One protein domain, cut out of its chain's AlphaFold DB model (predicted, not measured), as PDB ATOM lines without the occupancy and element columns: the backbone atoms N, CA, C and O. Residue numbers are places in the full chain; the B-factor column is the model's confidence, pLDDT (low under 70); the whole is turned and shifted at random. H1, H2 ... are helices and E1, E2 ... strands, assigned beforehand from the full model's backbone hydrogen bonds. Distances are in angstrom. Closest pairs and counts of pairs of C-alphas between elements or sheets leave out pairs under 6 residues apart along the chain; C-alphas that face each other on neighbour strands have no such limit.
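AT A GLANCE: This is residues 141 to 203 of the 271 residues of the protein "Variant-specific surface protein" of Giardia intestinalis (UniProt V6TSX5). Three small strand hairpins follow one another along the longest axis: E1 and E2 at one end, E3 and E4 in the middle, E5 and E6 at the other end. The last two join into a twisted and curled four-stranded sheet with the short helix H1 over one face, and E2 comes close to E3 and E4. The printed part has 63 residues, in the order E1 E2 E3 E4 H1 E5 E6; the mixed sheet runs E4 E3 E6 E5. The class is mostly strand, though under half of the residues are in named elements. The whole is compact, with a radius of gyration of the C-alphas of 10.7 A and spans of 30 by 24 by 17 A.

IN THESE COORDINATES: Find C-alpha 141 at (118.114, 99.740, 105.103); E1 runs from there to residue 143, 6.9 A. Next come E2, residues 152 to 155, 6.9 A; E3, 162 to 165, 9.4 A; E4, 172 to 175, 9.5 A; H1, 177 to 181, 6.4 A; and E5, 186 to 189, 9.2 A. E6, 199 to 202, 9.7 A, ends at C-alpha 202, (127.819, 84.266, 93.168).

HOW THE PARTS SIT: In the sheet, look first at the hairpin E3 and E4, antiparallel at 152 degrees, with N 164 and O 173 2.9 A apart. E3 and E6 are parallel at 47 degrees, with N 200 and O 163 at 2.9 A. In the hairpin E5 and E6, antiparallel at 142 degrees, N 189 and O 199 are 2.8 A apart. H1 is on the sheet, over E6, at a height of 7.3 A; its O i to N i+4 pair is within hydrogen-bond range. E4, H1 and E5 make a split strand-helix-strand unit, two strands of one sheet that are not neighbours, joined through a helix, with E3 and E6 between them in the sheet, and its crossover is right-handed. In the antiparallel hairpin E1 and E2, at 176 degrees, find N 153 and O 142 at 2.8 A. The closest C-alphas of E2 and E4, Cys 152 and Gly 172, are 5.2 A apart; E1 is apart from E3 and E4.

THE WHOLE: The two C-alphas farthest apart, Gly 146 and Lys 184, are 30.6 A apart. The printed part has no cut and no long link; mean pLDDT of the printed part is 89.5, and no printed residue is under 70.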
ATOM      1  N   ALA A 141     118.937  98.580 105.440       93.50
ATOM      2  CA  ALA A 141     118.114  99.740 105.103       93.50
ATOM      3  C   ALA A 141     116.650  99.344 104.889       93.50
ATOM      4  O   ALA A 141     115.743 100.063 105.297       93.50
ATOM      5  N   THR A 142     116.398  98.184 104.285       92.50
ATOM      6  CA  THR A 142     115.041  97.672 104.070       92.50
ATOM      7  C   THR A 142     115.004  96.187 104.372       92.50
ATOM      8  O   THR A 142     115.775  95.422 103.797       92.50
ATOM      9  N   CYS A 143     114.095  95.769 105.248       94.25
ATOM     10  CA  CYS A 143     113.841  94.367 105.561       94.25
ATOM     11  C   CYS A 143     112.406  93.984 105.189       94.25
ATOM     12  O   CYS A 143     111.524  94.837 105.145       94.25
ATOM     13  N   THR A 144     112.167  92.702 104.908       91.12
ATOM     14  CA  THR A 144     110.822  92.194 104.571       91.12
ATOM     15  C   THR A 144     110.003  91.802 105.797       91.12
ATOM     16  O   THR A 144     108.795  91.625 105.686       91.12
ATOM     17  N   VAL A 145     110.665  91.618 106.943       86.44
ATOM     18  CA  VAL A 145     110.056  91.356 108.250       86.44
ATOM     19  C   VAL A 145     110.888  92.088 109.300       86.44
ATOM     20  O   VAL A 145     112.117  91.979 109.302       86.44
ATOM     21  N   GLY A 146     110.233  92.855 110.172       85.44
ATOM     22  CA  GLY A 146     110.900  93.562 111.266       85.44
ATOM     23  C   GLY A 146     111.455  92.608 112.330       85.44
ATOM     24  O   GLY A 146     110.927  91.521 112.532       85.44
ATOM     25  N   ALA A 147     112.518  93.027 113.019       86.25
ATOM     26  CA  ALA A 147     113.245  92.312 114.076       86.25
ATOM     27  C   ALA A 147     113.892  90.962 113.693       86.25
ATOM     28  O   ALA A 147     114.757  90.480 114.424       86.25
ATOM     29  N   GLU A 148     113.540  90.361 112.557       86.38
ATOM     30  CA  GLU A 148     114.165  89.130 112.079       86.38
ATOM     31  C   GLU A 148     115.523  89.399 111.416       86.38
ATOM     32  O   GLU A 148     115.665  90.255 110.537       86.38
ATOM     33  N   GLN A 149     116.535  88.630 111.818       85.25
ATOM     34  CA  GLN A 149     117.847  88.643 111.170       85.25
ATOM     35  C   GLN A 149     117.770  88.016 109.773       85.25
ATOM     36  O   GLN A 149     116.918  87.170 109.501       85.25
ATOM     37  N   GLN A 150     118.709  88.380 108.896       84.31
ATOM     38  CA  GLN A 150     118.858  87.793 107.554       84.31
ATOM     39  C   GLN A 150     117.639  87.993 106.627       84.31
ATOM     40  O   GLN A 150     117.516  87.320 105.602       84.31
ATOM     41  N   LYS A 151     116.731  88.913 106.977       92.31
ATOM     42  CA  LYS A 151     115.576  89.332 106.163       92.31
ATOM     43  C   LYS A 151     115.817  90.647 105.430       92.31
ATOM     44  O   LYS A 151     114.866  91.318 105.031       92.31
ATOM     45  N   CYS A 152     117.080  91.034 105.268       95.19
ATOM     46  CA  CYS A 152     117.412  92.279 104.607       95.19
ATOM     47  C   CYS A 152     117.255  92.158 103.092       95.19
ATOM     48  O   CYS A 152     117.743  91.196 102.506       95.19
ATOM     49  N   SER A 153     116.591  93.119 102.458       93.75
ATOM     50  CA  SER A 153     116.441  93.218 101.002       93.75
ATOM     51  C   SER A 153     117.251  94.363 100.392       93.75
ATOM     52  O   SER A 153     117.517  94.335  99.192       93.75
ATOM     53  N   LYS A 154     117.670  95.348 101.197       93.94
ATOM     54  CA  LYS A 154     118.609  96.413 100.811       93.94
ATOM     55  C   LYS A 154     119.470  96.814 102.003       93.94
ATOM     56  O   LYS A 154     118.933  97.074 103.079       93.94
ATOM     57  N   CYS A 155     120.780  96.900 101.809       95.56
ATOM     58  CA  CYS A 155     121.713  97.338 102.847       95.56
ATOM     59  C   CYS A 155     121.811  98.862 102.907       95.56
ATOM     60  O   CYS A 155     121.463  99.554 101.951       95.56
ATOM     61  N   LYS A 156     122.257  99.391 104.045       93.50
ATOM     62  CA  LYS A 156     122.594 100.809 104.180       93.50
ATOM     63  C   LYS A 156     123.790 101.155 103.295       93.50
ATOM     64  O   LYS A 156     124.603 100.295 102.965       93.50
ATOM     65  N   ALA A 157     123.872 102.418 102.888       91.25
ATOM     66  CA  ALA A 157     124.955 102.912 102.041       91.25
ATOM     67  C   ALA A 157     126.304 102.998 102.774       91.25
ATOM     68  O   ALA A 157     127.350 103.093 102.135       91.25
ATOM     69  N   ASP A 158     126.288 102.991 104.106       86.50
ATOM     70  CA  ASP A 158     127.453 103.023 104.976       86.50
ATOM     71  C   ASP A 158     127.696 101.669 105.660       86.50
ATOM     72  O   ASP A 158     126.809 100.830 105.812       86.50
ATOM     73  N   GLY A 159     128.952 101.427 106.044       89.38
ATOM     74  CA  GLY A 159     129.349 100.184 106.702       89.38
ATOM     75  C   GLY A 159     129.210  98.960 105.793       89.38
ATOM     76  O   GLY A 159     129.920  98.827 104.791       89.38
ATOM     77  N   LYS A 160     128.329  98.027 106.171       94.69
ATOM     78  CA  LYS A 160     128.132  96.752 105.467       94.69
ATOM     79  C   LYS A 160     127.149  96.899 104.300       94.69
ATOM     80  O   LYS A 160     126.010  96.458 104.371       94.69
ATOM     81  N   MET A 161     127.590  97.521 103.213       94.19
ATOM     82  CA  MET A 161     126.704  97.914 102.106       94.19
ATOM     83  C   MET A 161     126.385  96.824 101.069       94.19
ATOM     84  O   MET A 161     125.545  97.049 100.201       94.19
ATOM     85  N   TYR A 162     127.036  95.657 101.115       94.69
ATOM     86  CA  TYR A 162     126.815  94.598 100.128       94.69
ATOM     87  C   TYR A 162     125.777  93.598 100.626       94.69
ATOM     88  O   TYR A 162     125.998  92.895 101.611       94.69
ATOM     89  N   LEU A 163     124.656  93.477  99.913       95.56
ATOM     90  CA  LEU A 163     123.664  92.451 100.219       95.56
ATOM     91  C   LEU A 163     124.132  91.079  99.727       95.56
ATOM     92  O   LEU A 163     124.139  90.804  98.523       95.56
ATOM     93  N   LYS A 164     124.444  90.181 100.661       94.12
ATOM     94  CA  LYS A 164     124.670  88.762 100.379       94.12
ATOM     95  C   LYS A 164     123.381  87.982 100.578       94.12
ATOM     96  O   LYS A 164     123.006  87.668 101.708       94.12
ATOM     97  N   LYS A 165     122.701  87.683  99.469       92.81
ATOM     98  CA  LYS A 165     121.439  86.930  99.461       92.81
ATOM     99  C   LYS A 165     121.628  85.501  99.966       92.81
ATOM    100  O   LYS A 165     122.623  84.844  99.656       92.81
ATOM    101  N   ASN A 166     120.630  85.014 100.695       85.44
ATOM    102  CA  ASN A 166     120.524  83.605 101.043       85.44
ATOM    103  C   ASN A 166     120.155  82.790  99.799       85.44
ATOM    104  O   ASN A 166     119.425  83.260  98.925       85.44
ATOM    105  N   THR A 167     120.640  81.552  99.719       83.19
ATOM    106  CA  THR A 167     120.351  80.658  98.591       83.19
ATOM    107  C   THR A 167     118.842  80.515  98.384       83.19
ATOM    108  O   THR A 167     118.131  80.065  99.281       83.19
ATOM    109  N   GLY A 168     118.355  80.895  97.200       82.62
ATOM    110  CA  GLY A 168     116.930  80.826  96.855       82.62
ATOM    111  C   GLY A 168     116.047  81.890  97.517       82.62
ATOM    112  O   GLY A 168     114.831  81.725  97.538       82.62
ATOM    113  N   SER A 169     116.623  82.964  98.067       88.44
ATOM    114  CA  SER A 169     115.882  84.072  98.678       88.44
ATOM    115  C   SER A 169     116.236  85.416  98.046       88.44
ATOM    116  O   SER A 169     117.379  85.661  97.670       88.44
ATOM    117  N   GLU A 170     115.264  86.329  98.020       89.38
ATOM    118  CA  GLU A 170     115.499  87.746  97.716       89.38
ATOM    119  C   GLU A 170     116.094  88.523  98.897       89.38
ATOM    120  O   GLU A 170     116.518  89.666  98.738       89.38
ATOM    121  N   THR A 171     116.147  87.896 100.073       93.38
ATOM    122  CA  THR A 171     116.699  88.485 101.294       93.38
ATOM    123  C   THR A 171     118.024  87.855 101.686       93.38
ATOM    124  O   THR A 171     118.364  86.745 101.267       93.38
ATOM    125  N   GLY A 172     118.785  88.566 102.506       93.56
ATOM    126  CA  GLY A 172     120.082  88.115 102.962       93.56
ATOM    127  C   GLY A 172     120.638  88.936 104.110       93.56
ATOM    128  O   GLY A 172     119.901  89.564 104.872       93.56
ATOM    129  N   THR A 173     121.962  88.895 104.212       94.50
ATOM    130  CA  THR A 173     122.738  89.593 105.238       94.50
ATOM    131  C   THR A 173     123.580  90.679 104.595       94.50
ATOM    132  O   THR A 173     124.113  90.493 103.497       94.50
ATOM    133  N   CYS A 174     123.712  91.800 105.288       95.44
ATOM    134  CA  CYS A 174     124.562  92.898 104.872       95.44
ATOM    135  C   CYS A 174     126.013  92.640 105.282       95.44
ATOM    136  O   CYS A 174     126.300  92.344 106.443       95.44
ATOM    137  N   VAL A 175     126.933  92.718 104.320       95.56
ATOM    138  CA  VAL A 175     128.362  92.436 104.513       95.56
ATOM    139  C   VAL A 175     129.250  93.532 103.917       95.56
ATOM    140  O   VAL A 175     128.822  94.341 103.091       95.56
ATOM    141  N   THR A 176     130.501  93.580 104.357       95.62
ATOM    142  CA  THR A 176     131.568  94.372 103.726       95.62
ATOM    143  C   THR A 176     132.037  93.729 102.414       95.62
ATOM    144  O   THR A 176     131.762  92.558 102.150       95.62
ATOM    145  N   ALA A 177     132.791  94.474 101.598       92.62
ATOM    146  CA  ALA A 177     133.416  93.940 100.382       92.62
ATOM    147  C   ALA A 177     134.361  92.753 100.675       92.62
ATOM    148  O   ALA A 177     134.369  91.756  99.949       92.62
ATOM    149  N   ASP A 178     135.111  92.828 101.775       93.44
ATOM    150  CA  ASP A 178     136.038  91.770 102.182       93.44
ATOM    151  C   ASP A 178     135.281  90.508 102.614       93.44
ATOM    152  O   ASP A 178     135.578  89.409 102.152       93.44
ATOM    153  N   GLU A 179     134.238  90.652 103.435       94.75
ATOM    154  CA  GLU A 179     133.366  89.534 103.834       94.75
ATOM    155  C   GLU A 179     132.630  88.915 102.632       94.75
ATOM    156  O   GLU A 179     132.388  87.703 102.599       94.75
ATOM    157  N   CYS A 180     132.286  89.732 101.631       92.38
ATOM    158  CA  CYS A 180     131.687  89.287 100.379       92.38
ATOM    159  C   CYS A 180     132.612  88.309  99.642       92.38
ATOM    160  O   CYS A 180     132.193  87.215  99.266       92.38
ATOM    161  N   THR A 181     133.885  88.678  99.494       87.88
ATOM    162  CA  THR A 181     134.867  87.959  98.669       87.88
ATOM    163  C   THR A 181     135.687  86.919  99.438       87.88
ATOM    164  O   THR A 181     136.313  86.057  98.820       87.88
ATOM    165  N   ALA A 182     135.638  86.914 100.775       87.62
ATOM    166  CA  ALA A 182     136.413  86.012 101.633       87.62
ATOM    167  C   ALA A 182     136.231  84.522 101.295       87.62
ATOM    168  O   ALA A 182     137.194  83.754 101.304       87.62
ATOM    169  N   ALA A 183     135.001  84.111 100.971       79.88
ATOM    170  CA  ALA A 183     134.684  82.725 100.625       79.88
ATOM    171  C   ALA A 183     135.066  82.348  99.183       79.88
ATOM    172  O   ALA A 183     134.953  81.179  98.830       79.88
ATOM    173  N   LYS A 184     135.490  83.310  98.345       79.62
ATOM    174  CA  LYS A 184     135.865  83.141  96.923       79.62
ATOM    175  C   LYS A 184     134.751  82.641  95.991       79.62
ATOM    176  O   LYS A 184     134.916  82.663  94.777       79.62
ATOM    177  N   ASP A 185     133.605  82.264  96.550       82.12
ATOM    178  CA  ASP A 185     132.385  81.883  95.834       82.12
ATOM    179  C   ASP A 185     131.563  83.098  95.340       82.12
ATOM    180  O   ASP A 185     130.595  82.925  94.595       82.12
ATOM    181  N   TYR A 186     131.921  84.319  95.761       88.19
ATOM    182  CA  TYR A 186     131.197  85.560  95.463       88.19
ATOM    183  C   TYR A 186     132.142  86.706  95.078       88.19
ATOM    184  O   TYR A 186     133.296  86.746  95.508       88.19
ATOM    185  N   TYR A 187     131.608  87.667  94.323       89.38
ATOM    186  CA  TYR A 187     132.235  88.945  93.987       89.38
ATOM    187  C   TYR A 187     131.321  90.120  94.357       89.38
ATOM    188  O   TYR A 187     130.103  89.961  94.501       89.38
ATOM    189  N   THR A 188     131.920  91.302  94.511       91.25
ATOM    190  CA  THR A 188     131.182  92.549  94.713       91.25
ATOM    191  C   THR A 188     130.562  93.007  93.402       91.25
ATOM    192  O   THR A 188     131.245  93.216  92.403       91.25
ATOM    193  N   ASP A 189     129.247  93.178  93.406       89.62
ATOM    194  CA  ASP A 189     128.528  93.799  92.309       89.62
ATOM    195  C   ASP A 189     128.306  95.282  92.602       89.62
ATOM    196  O   ASP A 189     127.417  95.671  93.369       89.62
ATOM    197  N   ASP A 190     129.137  96.097  91.959       89.19
ATOM    198  CA  ASP A 190     129.110  97.554  92.031       89.19
ATOM    199  C   ASP A 190     128.387  98.195  90.838       89.19
ATOM    200  O   ASP A 190     128.473  99.407  90.648       89.19
ATOM    201  N   THR A 191     127.669  97.406  90.027       86.00
ATOM    202  CA  THR A 191     126.977  97.918  88.832       86.00
ATOM    203  C   THR A 191     125.770  98.795  89.161       86.00
ATOM    204  O   THR A 191     125.347  99.597  88.328       86.00
ATOM    205  N   SER A 192     125.219  98.673  90.371       82.19
ATOM    206  CA  SER A 192     124.136  99.540  90.827       82.19
ATOM    207  C   SER A 192     124.646 100.947  91.127       82.19
ATOM    208  O   SER A 192     125.568 101.139  91.922       82.19
ATOM    209  N   SER A 193     123.995 101.938  90.523       83.06
ATOM    210  CA  SER A 193     124.192 103.355  90.827       83.06
ATOM    211  C   SER A 193     123.409 103.816  92.061       83.06
ATOM    212  O   SER A 193     123.620 104.937  92.526       83.06
ATOM    213  N   GLU A 194     122.519 102.978  92.611       82.88
ATOM    214  CA  GLU A 194     121.857 103.281  93.879       82.88
ATOM    215  C   GLU A 194     122.863 103.144  95.036       82.88
ATOM    216  O   GLU A 194     123.532 102.111  95.140       82.88
ATOM    217  N   PRO A 195     122.929 104.114  95.965       76.44
ATOM    218  CA  PRO A 195     123.838 104.043  97.112       76.44
ATOM    219  C   PRO A 195     123.595 102.806  98.001       76.44
ATOM    220  O   PRO A 195     124.528 102.307  98.621       76.44
ATOM    221  N   ASN A 196     122.373 102.261  97.997       82.69
ATOM    222  CA  ASN A 196     121.946 101.093  98.779       82.69
ATOM    223  C   ASN A 196     121.770  99.823  97.911       82.69
ATOM    224  O   ASN A 196     121.111  98.867  98.321       82.69
ATOM    225  N   GLY A 197     122.279  99.831  96.673       85.44
ATOM    226  CA  GLY A 197     121.993  98.802  95.668       85.44
ATOM    227  C   GLY A 197     123.096  97.768  95.437       85.44
ATOM    228  O   GLY A 197     122.975  96.965  94.512       85.44
ATOM    229  N   LYS A 198     124.176  97.791  96.223       92.62
ATOM    230  CA  LYS A 198     125.331  96.899  96.046       92.62
ATOM    231  C   LYS A 198     125.032  95.494  96.561       92.62
ATOM    232  O   LYS A 198     124.384  95.314  97.594       92.62
ATOM    233  N   THR A 199     125.510  94.472  95.852       93.62
ATOM    234  CA  THR A 199     125.216  93.071  96.197       93.62
ATOM    235  C   THR A 199     126.447  92.177  96.112       93.62
ATOM    236  O   THR A 199     127.424  92.508  95.448       93.62
ATOM    237  N   CYS A 200     126.401  91.031  96.789       93.44
ATOM    238  CA  CYS A 200     127.322  89.928  96.549       93.44
ATOM    239  C   CYS A 200     126.707  88.981  95.530       93.44
ATOM    240  O   CYS A 200     125.718  88.303  95.830       93.44
ATOM    241  N   LYS A 201     127.310  88.891  94.347       89.31
ATOM    242  CA  LYS A 201     126.890  87.939  93.319       89.31
ATOM    243  C   LYS A 201     127.751  86.691  93.376       89.31
ATOM    244  O   LYS A 201     128.963  86.769  93.549       89.31
ATOM    245  N   ALA A 202     127.109  85.532  93.264       86.62
ATOM    246  CA  ALA A 202     127.819  84.266  93.168       86.62
ATOM    247  C   ALA A 202     128.549  84.180  91.819       86.62
ATOM    248  O   ALA A 202     128.036  84.664  90.807       86.62
ATOM    249  N   CYS A 203     129.720  83.548  91.791       84.69
ATOM    250  CA  CYS A 203     130.409  83.272  90.531       84.69
ATOM    251  C   CYS A 203     129.575  82.303  89.665       84.69
ATOM    252  O   CYS A 203     129.061  81.296  90.156       84.69
TER     253      CYS A 203